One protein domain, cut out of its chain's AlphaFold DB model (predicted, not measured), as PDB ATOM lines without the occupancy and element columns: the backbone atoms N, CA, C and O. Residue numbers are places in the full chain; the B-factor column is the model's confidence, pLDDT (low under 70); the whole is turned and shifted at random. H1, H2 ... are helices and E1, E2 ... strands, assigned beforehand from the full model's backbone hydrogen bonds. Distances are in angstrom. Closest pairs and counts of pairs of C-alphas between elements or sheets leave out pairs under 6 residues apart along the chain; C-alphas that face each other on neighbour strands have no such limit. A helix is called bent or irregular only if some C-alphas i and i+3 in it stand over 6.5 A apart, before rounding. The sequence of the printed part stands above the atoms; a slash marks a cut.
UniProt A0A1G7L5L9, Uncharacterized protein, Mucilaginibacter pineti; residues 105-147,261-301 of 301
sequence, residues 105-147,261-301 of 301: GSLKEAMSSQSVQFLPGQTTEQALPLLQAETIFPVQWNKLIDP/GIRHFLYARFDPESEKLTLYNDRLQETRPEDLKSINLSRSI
ATOM      1  N   GLY A 105      13.057  -6.541  23.351       93.31
ATOM      2  CA  GLY A 105      12.453  -7.788  23.833       93.31
ATOM      3  C   GLY A 105      11.192  -8.142  23.045       93.31
ATOM      4  O   GLY A 105      11.141  -9.206  22.430       93.31
ATOM      5  N   SER A 106      10.245  -7.205  22.980       94.56
ATOM      6  CA  SER A 106       8.979  -7.357  22.259       94.56
ATOM      7  C   SER A 106       9.200  -7.569  20.759       94.56
ATOM      8  O   SER A 106       8.571  -8.437  20.158       94.56
ATOM      9  N   LEU A 107      10.176  -6.876  20.154       95.25
ATOM     10  CA  LEU A 107      10.561  -7.128  18.760       95.25
ATOM     11  C   LEU A 107      11.022  -8.578  18.546       95.25
ATOM     12  O   LEU A 107      10.573  -9.234  17.606       95.25
ATOM     13  N   LYS A 108      11.917  -9.093  19.399       95.06
ATOM     14  CA  LYS A 108      12.435 -10.467  19.274       95.06
ATOM     15  C   LYS A 108      11.328 -11.504  19.419       95.06
ATOM     16  O   LYS A 108      11.331 -12.496  18.690       95.06
ATOM     17  N   GLU A 109      10.388 -11.277  20.329       96.31
ATOM     18  CA  GLU A 109       9.219 -12.135  20.513       96.31
ATOM     19  C   GLU A 109       8.295 -12.099  19.285       96.31
ATOM     20  O   GLU A 109       7.956 -13.150  18.735       96.31
ATOM     21  N   ALA A 110       7.982 -10.906  18.773       95.94
ATOM     22  CA  ALA A 110       7.165 -10.733  17.574       95.94
ATOM     23  C   ALA A 110       7.805 -11.375  16.328       95.94
ATOM     24  O   ALA A 110       7.121 -12.050  15.562       95.94
ATOM     25  N   MET A 111       9.121 -11.237  16.151       96.00
ATOM     26  CA  MET A 111       9.863 -11.897  15.072       96.00
ATOM     27  C   MET A 111       9.848 -13.425  15.227       96.00
ATOM     28  O   MET A 111       9.529 -14.138  14.275       96.00
ATOM     29  N   SER A 112      10.106 -13.932  16.436       94.94
ATOM     30  CA  SER A 112      10.132 -15.375  16.717       94.94
ATOM     31  C   SER A 112       8.763 -16.031  16.513       94.94
ATOM     32  O   SER A 112       8.681 -17.093  15.900       94.94
ATOM     33  N   SER A 113       7.683 -15.387  16.967       94.38
ATOM     34  CA  SER A 113       6.310 -15.894  16.808       94.38
ATOM     35  C   SER A 113       5.875 -16.032  15.345       94.38
ATOM     36  O   SER A 113       5.039 -16.877  15.034       94.38
ATOM     37  N   GLN A 114       6.475 -15.255  14.439       94.62
ATOM     38  CA  GLN A 114       6.222 -15.315  12.997       94.62
ATOM     39  C   GLN A 114       7.307 -16.086  12.228       94.62
ATOM     40  O   GLN A 114       7.273 -16.130  11.003       94.62
ATOM     41  N   SER A 115       8.266 -16.719  12.920       94.75
ATOM     42  CA  SER A 115       9.421 -17.412  12.316       94.75
ATOM     43  C   SER A 115      10.269 -16.517  11.397       94.75
ATOM     44  O   SER A 115      10.786 -16.945  10.363       94.75
ATOM     45  N   VAL A 116      10.415 -15.251  11.779       95.31
ATOM     46  CA  VAL A 116      11.168 -14.228  11.053       95.31
ATOM     47  C   VAL A 116      12.461 -13.898  11.796       95.31
ATOM     48  O   VAL A 116      12.514 -13.892  13.021       95.31
ATOM     49  N   GLN A 117      13.517 -13.591  11.050       95.44
ATOM     50  CA  GLN A 117      14.788 -13.087  11.568       95.44
ATOM     51  C   GLN A 117      15.314 -11.951  10.683       95.44
ATOM     52  O   GLN A 117      14.835 -11.752   9.566       95.44
ATOM     53  N   PHE A 118      16.310 -11.208  11.162       94.62
ATOM     54  CA  PHE A 118      17.051 -10.281  10.305       94.62
ATOM     55  C   PHE A 118      17.776 -11.029   9.181       94.62
ATOM     56  O   PHE A 118      17.988 -12.242   9.260       94.62
ATOM     57  N   LEU A 119      18.163 -10.306   8.130       91.31
ATOM     58  CA  LEU A 119      18.951 -10.906   7.057       91.31
ATOM     59  C   LEU A 119      20.271 -11.485   7.600       91.31
ATOM     60  O   LEU A 119      20.828 -10.948   8.563       91.31
ATOM     61  N   PRO A 120      20.815 -12.559   6.998       85.75
ATOM     62  CA  PRO A 120      22.123 -13.081   7.380       85.75
ATOM     63  C   PRO A 120      23.192 -11.977   7.387       85.75
ATOM     64  O   PRO A 120      23.354 -11.253   6.409       85.75
ATOM     65  N   GLY A 121      23.912 -11.843   8.503       87.19
ATOM     66  CA  GLY A 121      24.936 -10.809   8.691       87.19
ATOM     67  C   GLY A 121      24.415  -9.449   9.173       87.19
ATOM     68  O   GLY A 121      25.228  -8.618   9.572       87.19
ATOM     69  N   GLN A 122      23.097  -9.227   9.203       88.25
ATOM     70  CA  GLN A 122      22.505  -8.006   9.741       88.25
ATOM     71  C   GLN A 122      22.351  -8.096  11.265       88.25
ATOM     72  O   GLN A 122      21.671  -8.983  11.787       88.25
ATOM     73  N   THR A 123      22.964  -7.161  11.991       87.94
ATOM     74  CA  THR A 123      22.847  -7.083  13.453       87.94
ATOM     75  C   THR A 123      21.667  -6.210  13.883       87.94
ATOM     76  O   THR A 123      21.145  -5.395  13.117       87.94
ATOM     77  N   THR A 124      21.244  -6.348  15.142       88.00
ATOM     78  CA  THR A 124      20.180  -5.503  15.711       88.00
ATOM     79  C   THR A 124      20.591  -4.029  15.725       88.00
ATOM     80  O   THR A 124      19.771  -3.161  15.452       88.00
ATOM     81  N   GLU A 125      21.867  -3.738  15.975       87.81
ATOM     82  CA  GLU A 125      22.425  -2.382  15.988       87.81
ATOM     83  C   GLU A 125      22.349  -1.727  14.604       87.81
ATOM     84  O   GLU A 125      22.055  -0.539  14.503       87.81
ATOM     85  N   GLN A 126      22.556  -2.502  13.536       86.50
ATOM     86  CA  GLN A 126      22.416  -2.022  12.159       86.50
ATOM     87  C   GLN A 126      20.954  -1.745  11.785       86.50
ATOM     88  O   GLN A 126      20.683  -0.833  11.006       86.50
ATOM     89  N   ALA A 127      20.009  -2.513  12.335       87.94
ATOM     90  CA  ALA A 127      18.578  -2.314  12.112       87.94
ATOM     91  C   ALA A 127      17.969  -1.221  13.010       87.94
ATOM     92  O   ALA A 127      16.913  -0.679  12.684       87.94
ATOM     93  N   LEU A 128      18.624  -0.874  14.124       88.75
ATOM     94  CA  LEU A 128      18.094   0.039  15.138       88.75
ATOM     95  C   LEU A 128      17.653   1.408  14.589       88.75
ATOM     96  O   LEU A 128      16.566   1.840  14.966       88.75
ATOM     97  N   PRO A 129      18.388   2.074  13.674       85.94
ATOM     98  CA  PRO A 129      17.931   3.342  13.105       85.94
ATOM     99  C   PRO A 129      16.611   3.207  12.335       85.94
ATOM    100  O   PRO A 129      15.749   4.076  12.427       85.94
ATOM    101  N   LEU A 130      16.431   2.099  11.605       87.19
ATOM    102  CA  LEU A 130      15.203   1.835  10.851       87.19
ATOM    103  C   LEU A 130      14.028   1.562  11.791       87.19
ATOM    104  O   LEU A 130      12.927   2.067  11.568       87.19
ATOM    105  N   LEU A 131      14.291   0.796  12.851       90.06
ATOM    106  CA  LEU A 131      13.335   0.459  13.900       90.06
ATOM    107  C   LEU A 131      12.873   1.701  14.672       90.06
ATOM    108  O   LEU A 131      11.676   1.904  14.834       90.06
ATOM    109  N   GLN A 132      13.803   2.564  15.088       87.00
ATOM    110  CA  GLN A 132      13.498   3.817  15.789       87.00
ATOM    111  C   GLN A 132      12.739   4.820  14.913       87.00
ATOM    112  O   GLN A 132      11.953   5.604  15.431       87.00
ATOM    113  N   ALA A 133      12.951   4.791  13.595       84.19
ATOM    114  CA  ALA A 133      12.200   5.602  12.638       84.19
ATOM    115  C   ALA A 133      10.843   4.979  12.237       84.19
ATOM    116  O   ALA A 133      10.126   5.537  11.395       84.19
ATOM    117  N   GLU A 134      10.504   3.803  12.782       88.81
ATOM    118  CA  GLU A 134       9.328   3.003  12.413       88.81
ATOM    119  C   GLU A 134       9.226   2.809  10.892       88.81
ATOM    120  O   GLU A 134       8.167   2.941  10.265       88.81
ATOM    121  N   THR A 135      10.377   2.597  10.261       89.69
ATOM    122  CA  THR A 135      10.488   2.381   8.819       89.69
ATOM    123  C   THR A 135      10.484   0.896   8.502       89.69
ATOM    124  O   THR A 135      10.678   0.043   9.367       89.69
ATOM    125  N   ILE A 136      10.223   0.588   7.237       92.75
ATOM    126  CA  ILE A 136      10.258  -0.782   6.745       92.75
ATOM    127  C   ILE A 136      11.714  -1.250   6.643       92.75
ATOM    128  O   ILE A 136      12.560  -0.537   6.105       92.75
ATOM    129  N   PHE A 137      11.989  -2.465   7.112       92.38
ATOM    130  CA  PHE A 137      13.303  -3.100   7.054       92.38
ATOM    131  C   PHE A 137      13.205  -4.518   6.475       92.38
ATOM    132  O   PHE A 137      12.158  -5.159   6.596       92.38
ATOM    133  N   PRO A 138      14.262  -5.022   5.815       93.19
ATOM    134  CA  PRO A 138      14.241  -6.360   5.249       93.19
ATOM    135  C   PRO A 138      14.387  -7.424   6.338       93.19
ATOM    136  O   PRO A 138      15.082  -7.237   7.338       93.19
ATOM    137  N   VAL A 139      13.746  -8.564   6.117       94.88
ATOM    138  CA  VAL A 139      13.771  -9.721   7.006       94.88
ATOM    139  C   VAL A 139      13.781 -11.018   6.203       94.88
ATOM    140  O   VAL A 139      13.428 -11.053   5.025       94.88
ATOM    141  N   GLN A 140      14.161 -12.109   6.856       93.56
ATOM    142  CA  GLN A 140      14.069 -13.454   6.313       93.56
ATOM    143  C   GLN A 140      13.046 -14.251   7.117       93.56
ATOM    144  O   GLN A 140      13.209 -14.455   8.321       93.56
ATOM    145  N   TRP A 141      12.010 -14.732   6.444       93.88
ATOM    146  CA  TRP A 141      11.100 -15.729   6.984       93.88
ATOM    147  C   TRP A 141      11.664 -17.129   6.767       93.88
ATOM    148  O   TRP A 141      12.170 -17.436   5.685       93.88
ATOM    149  N   ASN A 142      11.570 -17.977   7.788       91.62
ATOM    150  CA  ASN A 142      12.021 -19.358   7.740       91.62
ATOM    151  C   ASN A 142      10.877 -20.297   8.101       91.62
ATOM    152  O   ASN A 142      10.194 -20.089   9.099       91.62
ATOM    153  N   LYS A 143      10.723 -21.382   7.348       90.50
ATOM    154  CA  LYS A 143       9.760 -22.435   7.678       90.50
ATOM    155  C   LYS A 143      10.372 -23.799   7.431       90.50
ATOM    156  O   LYS A 143      10.902 -24.050   6.355       90.50
ATOM    157  N   LEU A 144      10.278 -24.687   8.414       91.50
ATOM    158  CA  LEU A 144      10.576 -26.098   8.206       91.50
ATOM    159  C   LEU A 144       9.349 -26.773   7.589       91.50
ATOM    160  O   LEU A 144       8.236 -26.604   8.090       91.50
ATOM    161  N   ILE A 145       9.556 -27.516   6.511       91.38
ATOM    162  CA  ILE A 145       8.507 -28.244   5.804       91.38
ATOM    163  C   ILE A 145       8.821 -29.731   5.691       91.38
ATOM    164  O   ILE A 145       9.984 -30.132   5.734       91.38
ATOM    165  N   ASP A 146       7.769 -30.520   5.488       94.88
ATOM    166  CA  ASP A 146       7.833 -31.888   4.976       94.88
ATOM    167  C   ASP A 146       7.654 -31.841   3.443       94.88
ATOM    168  O   ASP A 146       6.543 -31.567   2.969       94.88
ATOM    169  N   PRO A 147       8.718 -32.053   2.642       94.44
ATOM    170  CA  PRO A 147       8.620 -31.946   1.190       94.44
ATOM    171  C   PRO A 147       7.622 -32.920   0.565       94.44
ATOM    172  O   PRO A 147       6.996 -32.561  -0.431       94.44
ATOM    173  N   GLY A 261      14.229 -26.727   5.159       89.75
ATOM    174  CA  GLY A 261      14.008 -25.339   5.544       89.75
ATOM    175  C   GLY A 261      13.805 -24.468   4.310       89.75
ATOM    176  O   GLY A 261      14.711 -24.358   3.489       89.75
ATOM    177  N   ILE A 262      12.650 -23.821   4.213       88.44
ATOM    178  CA  ILE A 262      12.368 -22.763   3.247       88.44
ATOM    179  C   ILE A 262      12.813 -21.424   3.829       88.44
ATOM    180  O   ILE A 262      12.595 -21.159   5.015       88.44
ATOM    181  N   ARG A 263      13.393 -20.570   2.981       89.12
ATOM    182  CA  ARG A 263      13.753 -19.187   3.306       89.12
ATOM    183  C   ARG A 263      13.090 -18.247   2.310       89.12
ATOM    184  O   ARG A 263      13.157 -18.486   1.112       89.12
ATOM    185  N   HIS A 264      12.459 -17.183   2.787       88.12
ATOM    186  CA  HIS A 264      11.876 -16.156   1.922       88.12
ATOM    187  C   HIS A 264      12.237 -14.771   2.450       88.12
ATOM    188  O   HIS A 264      12.051 -14.488   3.633       88.12
ATOM    189  N   PHE A 265      12.752 -13.911   1.576       90.12
ATOM    190  CA  PHE A 265      12.968 -12.505   1.887       90.12
ATOM    191  C   PHE A 265      11.652 -11.738   1.861       90.12
ATOM    192  O   PHE A 265      10.885 -11.826   0.906       90.12
ATOM    193  N   LEU A 266      11.405 -10.994   2.932       93.19
ATOM    194  CA  LEU A 266      10.240 -10.141   3.109       93.19
ATOM    195  C   LEU A 266      10.673  -8.808   3.697       93.19
ATOM    196  O   LEU A 266      11.840  -8.584   4.024       93.19
ATOM    197  N   TYR A 267       9.697  -7.934   3.866       95.19
ATOM    198  CA  TYR A 267       9.869  -6.661   4.527       95.19
ATOM    199  C   TYR A 267       9.002  -6.616   5.775       95.19
ATOM    200  O   TYR A 267       7.933  -7.217   5.816       95.19
ATOM    201  N   ALA A 268       9.456  -5.920   6.807       96.44
ATOM    202  CA  ALA A 268       8.740  -5.821   8.063       96.44
ATOM    203  C   ALA A 268       8.693  -4.383   8.566       96.44
ATOM    204  O   ALA A 268       9.588  -3.583   8.304       96.44
ATOM    205  N   ARG A 269       7.644  -4.076   9.324       95.75
ATOM    206  CA  ARG A 269       7.548  -2.885  10.166       95.75
ATOM    207  C   ARG A 269       7.134  -3.323  11.554       95.75
ATOM    208  O   ARG A 269       6.195  -4.106  11.689       95.75
ATOM    209  N   PHE A 270       7.827  -2.815  12.558       95.50
ATOM    210  CA  PHE A 270       7.471  -3.038  13.946       95.50
ATOM    211  C   PHE A 270       6.879  -1.757  14.519       95.50
ATOM    212  O   PHE A 270       7.499  -0.701  14.420       95.50
ATOM    213  N   ASP A 271       5.682  -1.870  15.079       93.56
ATOM    214  CA  ASP A 271       5.026  -0.811  15.834       93.56
ATOM    215  C   ASP A 271       5.356  -1.004  17.326       93.56
ATOM    216  O   ASP A 271       4.932  -2.006  17.911       93.56
ATOM    217  N   PRO A 272       6.139  -0.098  17.944       90.81
ATOM    218  CA  PRO A 272       6.529  -0.223  19.342       90.81
ATOM    219  C   PRO A 272       5.394   0.067  20.329       90.81
ATOM    220  O   PRO A 272       5.490  -0.380  21.468       90.81
ATOM    221  N   GLU A 273       4.337   0.784  19.931       91.12
ATOM    222  CA  GLU A 273       3.192   1.066  20.805       91.12
ATOM    223  C   GLU A 273       2.268  -0.150  20.917       91.12
ATOM    224  O   GLU A 273       1.795  -0.474  22.008       91.12
ATOM    225  N   SER A 274       2.021  -0.836  19.796       93.56
ATOM    226  CA  SER A 274       1.178  -2.042  19.757       93.56
ATOM    227  C   SER A 274       1.952  -3.359  19.861       93.56
ATOM    228  O   SER A 274       1.339  -4.428  19.869       93.56
ATOM    229  N   GLU A 275       3.285  -3.294  19.913       93.56
ATOM    230  CA  GLU A 275       4.214  -4.434  19.884       93.56
ATOM    231  C   GLU A 275       3.981  -5.389  18.696       93.56
ATOM    232  O   GLU A 275       4.304  -6.580  18.738       93.56
ATOM    233  N   LYS A 276       3.416  -4.870  17.600       95.44
ATOM    234  CA  LYS A 276       3.023  -5.660  16.432       95.44
ATOM    235  C   LYS A 276       4.091  -5.595  15.343       95.44
ATOM    236  O   LYS A 276       4.417  -4.528  14.825       95.44
ATOM    237  N   LEU A 277       4.557  -6.764  14.903       96.50
ATOM    238  CA  LEU A 277       5.320  -6.910  13.663       96.50
ATOM    239  C   LEU A 277       4.362  -7.176  12.496       96.50
ATOM    240  O   LEU A 277       3.628  -8.165  12.507       96.50
ATOM    241  N   THR A 278       4.378  -6.305  11.493       97.19
ATOM    242  CA  THR A 278       3.606  -6.459  10.253       97.19
ATOM    243  C   THR A 278       4.557  -6.783   9.107       97.19
ATOM    244  O   THR A 278       5.585  -6.116   8.966       97.19
ATOM    245  N   LEU A 279       4.228  -7.800   8.309       96.69
ATOM    246  CA  LEU A 279       5.045  -8.274   7.192       96.69
ATOM    247  C   LEU A 279       4.472  -7.816   5.855       96.69
ATOM    248  O   LEU A 279       3.258  -7.739   5.679       96.69
ATOM    249  N   TYR A 280       5.361  -7.552   4.906       95.44
ATOM    250  CA  TYR A 280       5.049  -7.020   3.591       95.44
ATOM    251  C   TYR A 280       5.807  -7.780   2.501       95.44
ATOM    252  O   TYR A 280       6.936  -8.236   2.709       95.44
ATOM    253  N   ASN A 281       5.186  -7.894   1.327       92.19
ATOM    254  CA  ASN A 281       5.832  -8.416   0.122       92.19
ATOM    255  C   ASN A 281       6.729  -7.359  -0.560       92.19
ATOM    256  O   ASN A 281       6.868  -6.224  -0.098       92.19
ATOM    257  N   ASP A 282       7.316  -7.730  -1.696       90.94
ATOM    258  CA  ASP A 282       8.137  -6.871  -2.555       90.94
ATOM    259  C   ASP A 282       7.415  -5.616  -3.060       90.94
ATOM    260  O   ASP A 282       8.068  -4.632  -3.385       90.94
ATOM    261  N   ARG A 283       6.083  -5.606  -3.101       92.75
ATOM    262  CA  ARG A 283       5.245  -4.452  -3.466       92.75
ATOM    263  C   ARG A 283       4.769  -3.644  -2.260       92.75
ATOM    264  O   ARG A 283       3.900  -2.794  -2.419       92.75
ATOM    265  N   LEU A 284       5.310  -3.904  -1.068       93.19
ATOM    266  CA  LEU A 284       4.891  -3.290   0.197       93.19
ATOM    267  C   LEU A 284       3.405  -3.500   0.535       93.19
ATOM    268  O   LEU A 284       2.783  -2.676   1.199       93.19
ATOM    269  N   GLN A 285       2.828  -4.621   0.103       93.19
ATOM    270  CA  GLN A 285       1.483  -5.033   0.501       93.19
ATOM    271  C   GLN A 285       1.581  -5.943   1.722       93.19
ATOM    272  O   GLN A 285       2.397  -6.869   1.721       93.19
ATOM    273  N   GLU A 286       0.764  -5.682   2.748       94.75
ATOM    274  CA  GLU A 286       0.696  -6.540   3.935       94.75
ATOM    275  C   GLU A 286       0.394  -7.979   3.507       94.75
ATOM    276  O   GLU A 286      -0.517  -8.232   2.714       94.75
ATOM    277  N   THR A 287       1.190  -8.920   4.000       91.69
ATOM    278  CA  THR A 287       1.114 -10.318   3.588       91.69
ATOM    279  C   THR A 287       1.357 -11.238   4.766       91.69
ATOM    280  O   THR A 287       2.065 -10.902   5.715       91.69
ATOM    281  N   ARG A 288       0.824 -12.451   4.661       88.69
ATOM    282  CA  ARG A 288       1.299 -13.580   5.457       88.69
ATOM    283  C   ARG A 288       2.285 -14.378   4.613       88.69
ATOM    284  O   ARG A 288       2.014 -14.573   3.426       88.69
ATOM    285  N   PRO A 289       3.422 -14.823   5.163       81.44
ATOM    286  CA  PRO A 289       4.399 -15.596   4.403       81.44
ATOM    287  C   PRO A 289       3.829 -16.880   3.779       81.44
ATOM    288  O   PRO A 289       4.286 -17.333   2.725       81.44
ATOM    289  N   GLU A 290       2.812 -17.459   4.418       79.88
ATOM    290  CA  GLU A 290       2.081 -18.639   3.957       79.88
ATOM    291  C   GLU A 290       1.187 -18.340   2.748       79.88
ATOM    292  O   GLU A 290       1.013 -19.207   1.895       79.88
ATOM    293  N   ASP A 291       0.673 -17.112   2.653       78.06
ATOM    294  CA  ASP A 291      -0.266 -16.669   1.617       78.06
ATOM    295  C   ASP A 291       0.430 -16.164   0.350       78.06
ATOM    296  O   ASP A 291      -0.245 -15.812  -0.622       78.06
ATOM    297  N   LEU A 292       1.768 -16.134   0.337       70.00
ATOM    298  CA  LEU A 292       2.575 -15.760  -0.821       70.00
ATOM    299  C   LEU A 292       2.420 -16.807  -1.927       70.00
ATOM    300  O   LEU A 292       3.263 -17.681  -2.128       70.00
ATOM    301  N   LYS A 293       1.306 -16.698  -2.647       58.44
ATOM    302  CA  LYS A 293       1.134 -17.229  -3.990       58.44
ATOM    303  C   LYS A 293       2.013 -16.390  -4.898       58.44
ATOM    304  O   LYS A 293       2.049 -15.168  -4.763       58.44
ATOM    305  N   SER A 294       2.730 -17.051  -5.793       49.31
ATOM    306  CA  SER A 294       3.578 -16.400  -6.787       49.31
ATOM    307  C   SER A 294       2.846 -15.230  -7.442       49.31
ATOM    308  O   SER A 294       1.826 -15.388  -8.116       49.31
ATOM    309  N   ILE A 295       3.362 -14.028  -7.208       41.47
ATOM    310  CA  ILE A 295       3.002 -12.864  -8.001       41.47
ATOM    311  C   ILE A 295       3.604 -13.139  -9.375       41.47
ATOM    312  O   ILE A 295       4.817 -13.285  -9.475       41.47
ATOM    313  N   ASN A 296       2.756 -13.241 -10.401       32.25
ATOM    314  CA  ASN A 296       3.147 -13.425 -11.800       32.25
ATOM    315  C   ASN A 296       4.262 -12.431 -12.184       32.25
ATOM    316  O   ASN A 296       3.992 -11.291 -12.580       32.25
ATOM    317  N   LEU A 297       5.519 -12.864 -12.097       36.78
ATOM    318  CA  LEU A 297       6.637 -12.227 -12.774       36.78
ATOM    319  C   LEU A 297       6.632 -12.789 -14.186       36.78
ATOM    320  O   LEU A 297       7.380 -13.696 -14.536       36.78
ATOM    321  N   SER A 298       5.724 -12.254 -14.998       27.72
ATOM    322  CA  SER A 298       5.769 -12.419 -16.444       27.72
ATOM    323  C   SER A 298       7.064 -11.788 -16.964       27.72
ATOM    324  O   SER A 298       7.102 -10.631 -17.378       27.72
ATOM    325  N   ARG A 299       8.162 -12.547 -16.931       31.61
ATOM    326  CA  ARG A 299       9.311 -12.278 -17.789       31.61
ATOM    327  C   ARG A 299       8.915 -12.731 -19.185       31.61
ATOM    328  O   ARG A 299       8.938 -13.914 -19.507       31.61
ATOM    329  N   SER A 300       8.490 -11.759 -19.985       28.22
ATOM    330  CA  SER A 300       8.668 -11.845 -21.430       28.22
ATOM    331  C   SER A 300      10.178 -11.816 -21.661       28.22
ATOM    332  O   SER A 300      10.804 -10.788 -21.400       28.22
ATOM    333  N   ILE A 301      10.745 -12.962 -22.032       30.44
ATOM    334  CA  ILE A 301      12.039 -13.054 -22.715       30.44
ATOM    335  C   ILE A 301      11.715 -13.256 -24.191       30.44
ATOM    336  O   ILE A 301      10.846 -14.118 -24.467       30.44
TER     337      ILE A 301
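What this domain is: This is residues 105 to 147 and 261 to 301 of the 301 residues of an uncharacterized protein of Mucilaginibacter pineti (UniProt A0A1G7L5L9). A strongly twisted four-stranded sheet curls into a trough, with the long pair E2 and E3 in the middle, helix H1 in the hollow between the edge strands E1 and E4, and helix H2 packed over E3 near the beginning of E2. A long tail without named elements follows E4; its residues 296 to 301 stick out and make much of the length. The printed part has 84 residues, with two named helices and four named strands in the order H1, E1, H2, E2, E3, E4, and its class is mixed, helices and strands. The sheet's order is E1, E2, E3, E4, all antiparallel. The whole is only just compact, close to loose, with a radius of gyration of the C-alphas of 13.8 A and spans of 42 by 30 by 26 A.

Where its parts are: In the sheet, E3 is residues 261 to 271, 28.1 A long, and E2 is residues 137 to 145, 25.6 A long. E3 bends by 67 degrees at residue 265. E4, residues 276 to 280, is 13.1 A long and ends with C-alpha 280 at (5.049, -7.020, 3.591). E1 is residues 116 to 118, 7.1 A long. H1, residues 105 to 113, is 12.4 A long and begins with C-alpha 105 at (12.453, -7.788, 23.833). H2, residues 124 to 132, is 11.5 A long and irregular: C-alphas 126 and 129 are 7.1 A apart.

How they stand to each other: E2 and E3 are antiparallel neighbours at 140 degrees, with N 139 and O 266 at 2.8 A and N 264 and O 141 at 2.9 A, within hydrogen-bond range. E1 is antiparallel to E2 at 136 degrees, with N 117 and O 140 at 2.9 A. E3 and E4 form a hairpin, antiparallel at 123 degrees, with N 280 and O 267 at 2.7 A. The edge strands E1 and E4 are apart. H1 is on the sheet; its closest C-alphas to E4 are those of Ala 110 and Leu 277, 5.8 A, and to E1 those of Met 111 and Gln 117, 6.2 A. H2 is on the sheet too, at a height of 8.7 A over the sheet; it lies over E3 and runs along the strands, at 25 degrees to E3 on the local plane. The closest C-alphas of H2 and E3 are those of Leu 131 and Phe 270, 6.8 A. H1 and H2 are apart. Every O i to N i+4 pair is within hydrogen-bond range in H1, and 3 of 5 are in H2.

The domain as a whole: The C-alphas farthest apart are those of Gly 105 and Ile 301, 46.8 A. Residues 148 to 260 are not printed, and C-alphas 147 and 261 are 9.6 A apart across this cut, in the link from E2 to E3. The links that are printed whole are tight. Residues 281 to 301 hold no named element, and residues 296 to 301 stand free. Mean pLDDT of the printed part is 85.6; residues 293 to 301 are under 70. Residue 301 is the chain's last.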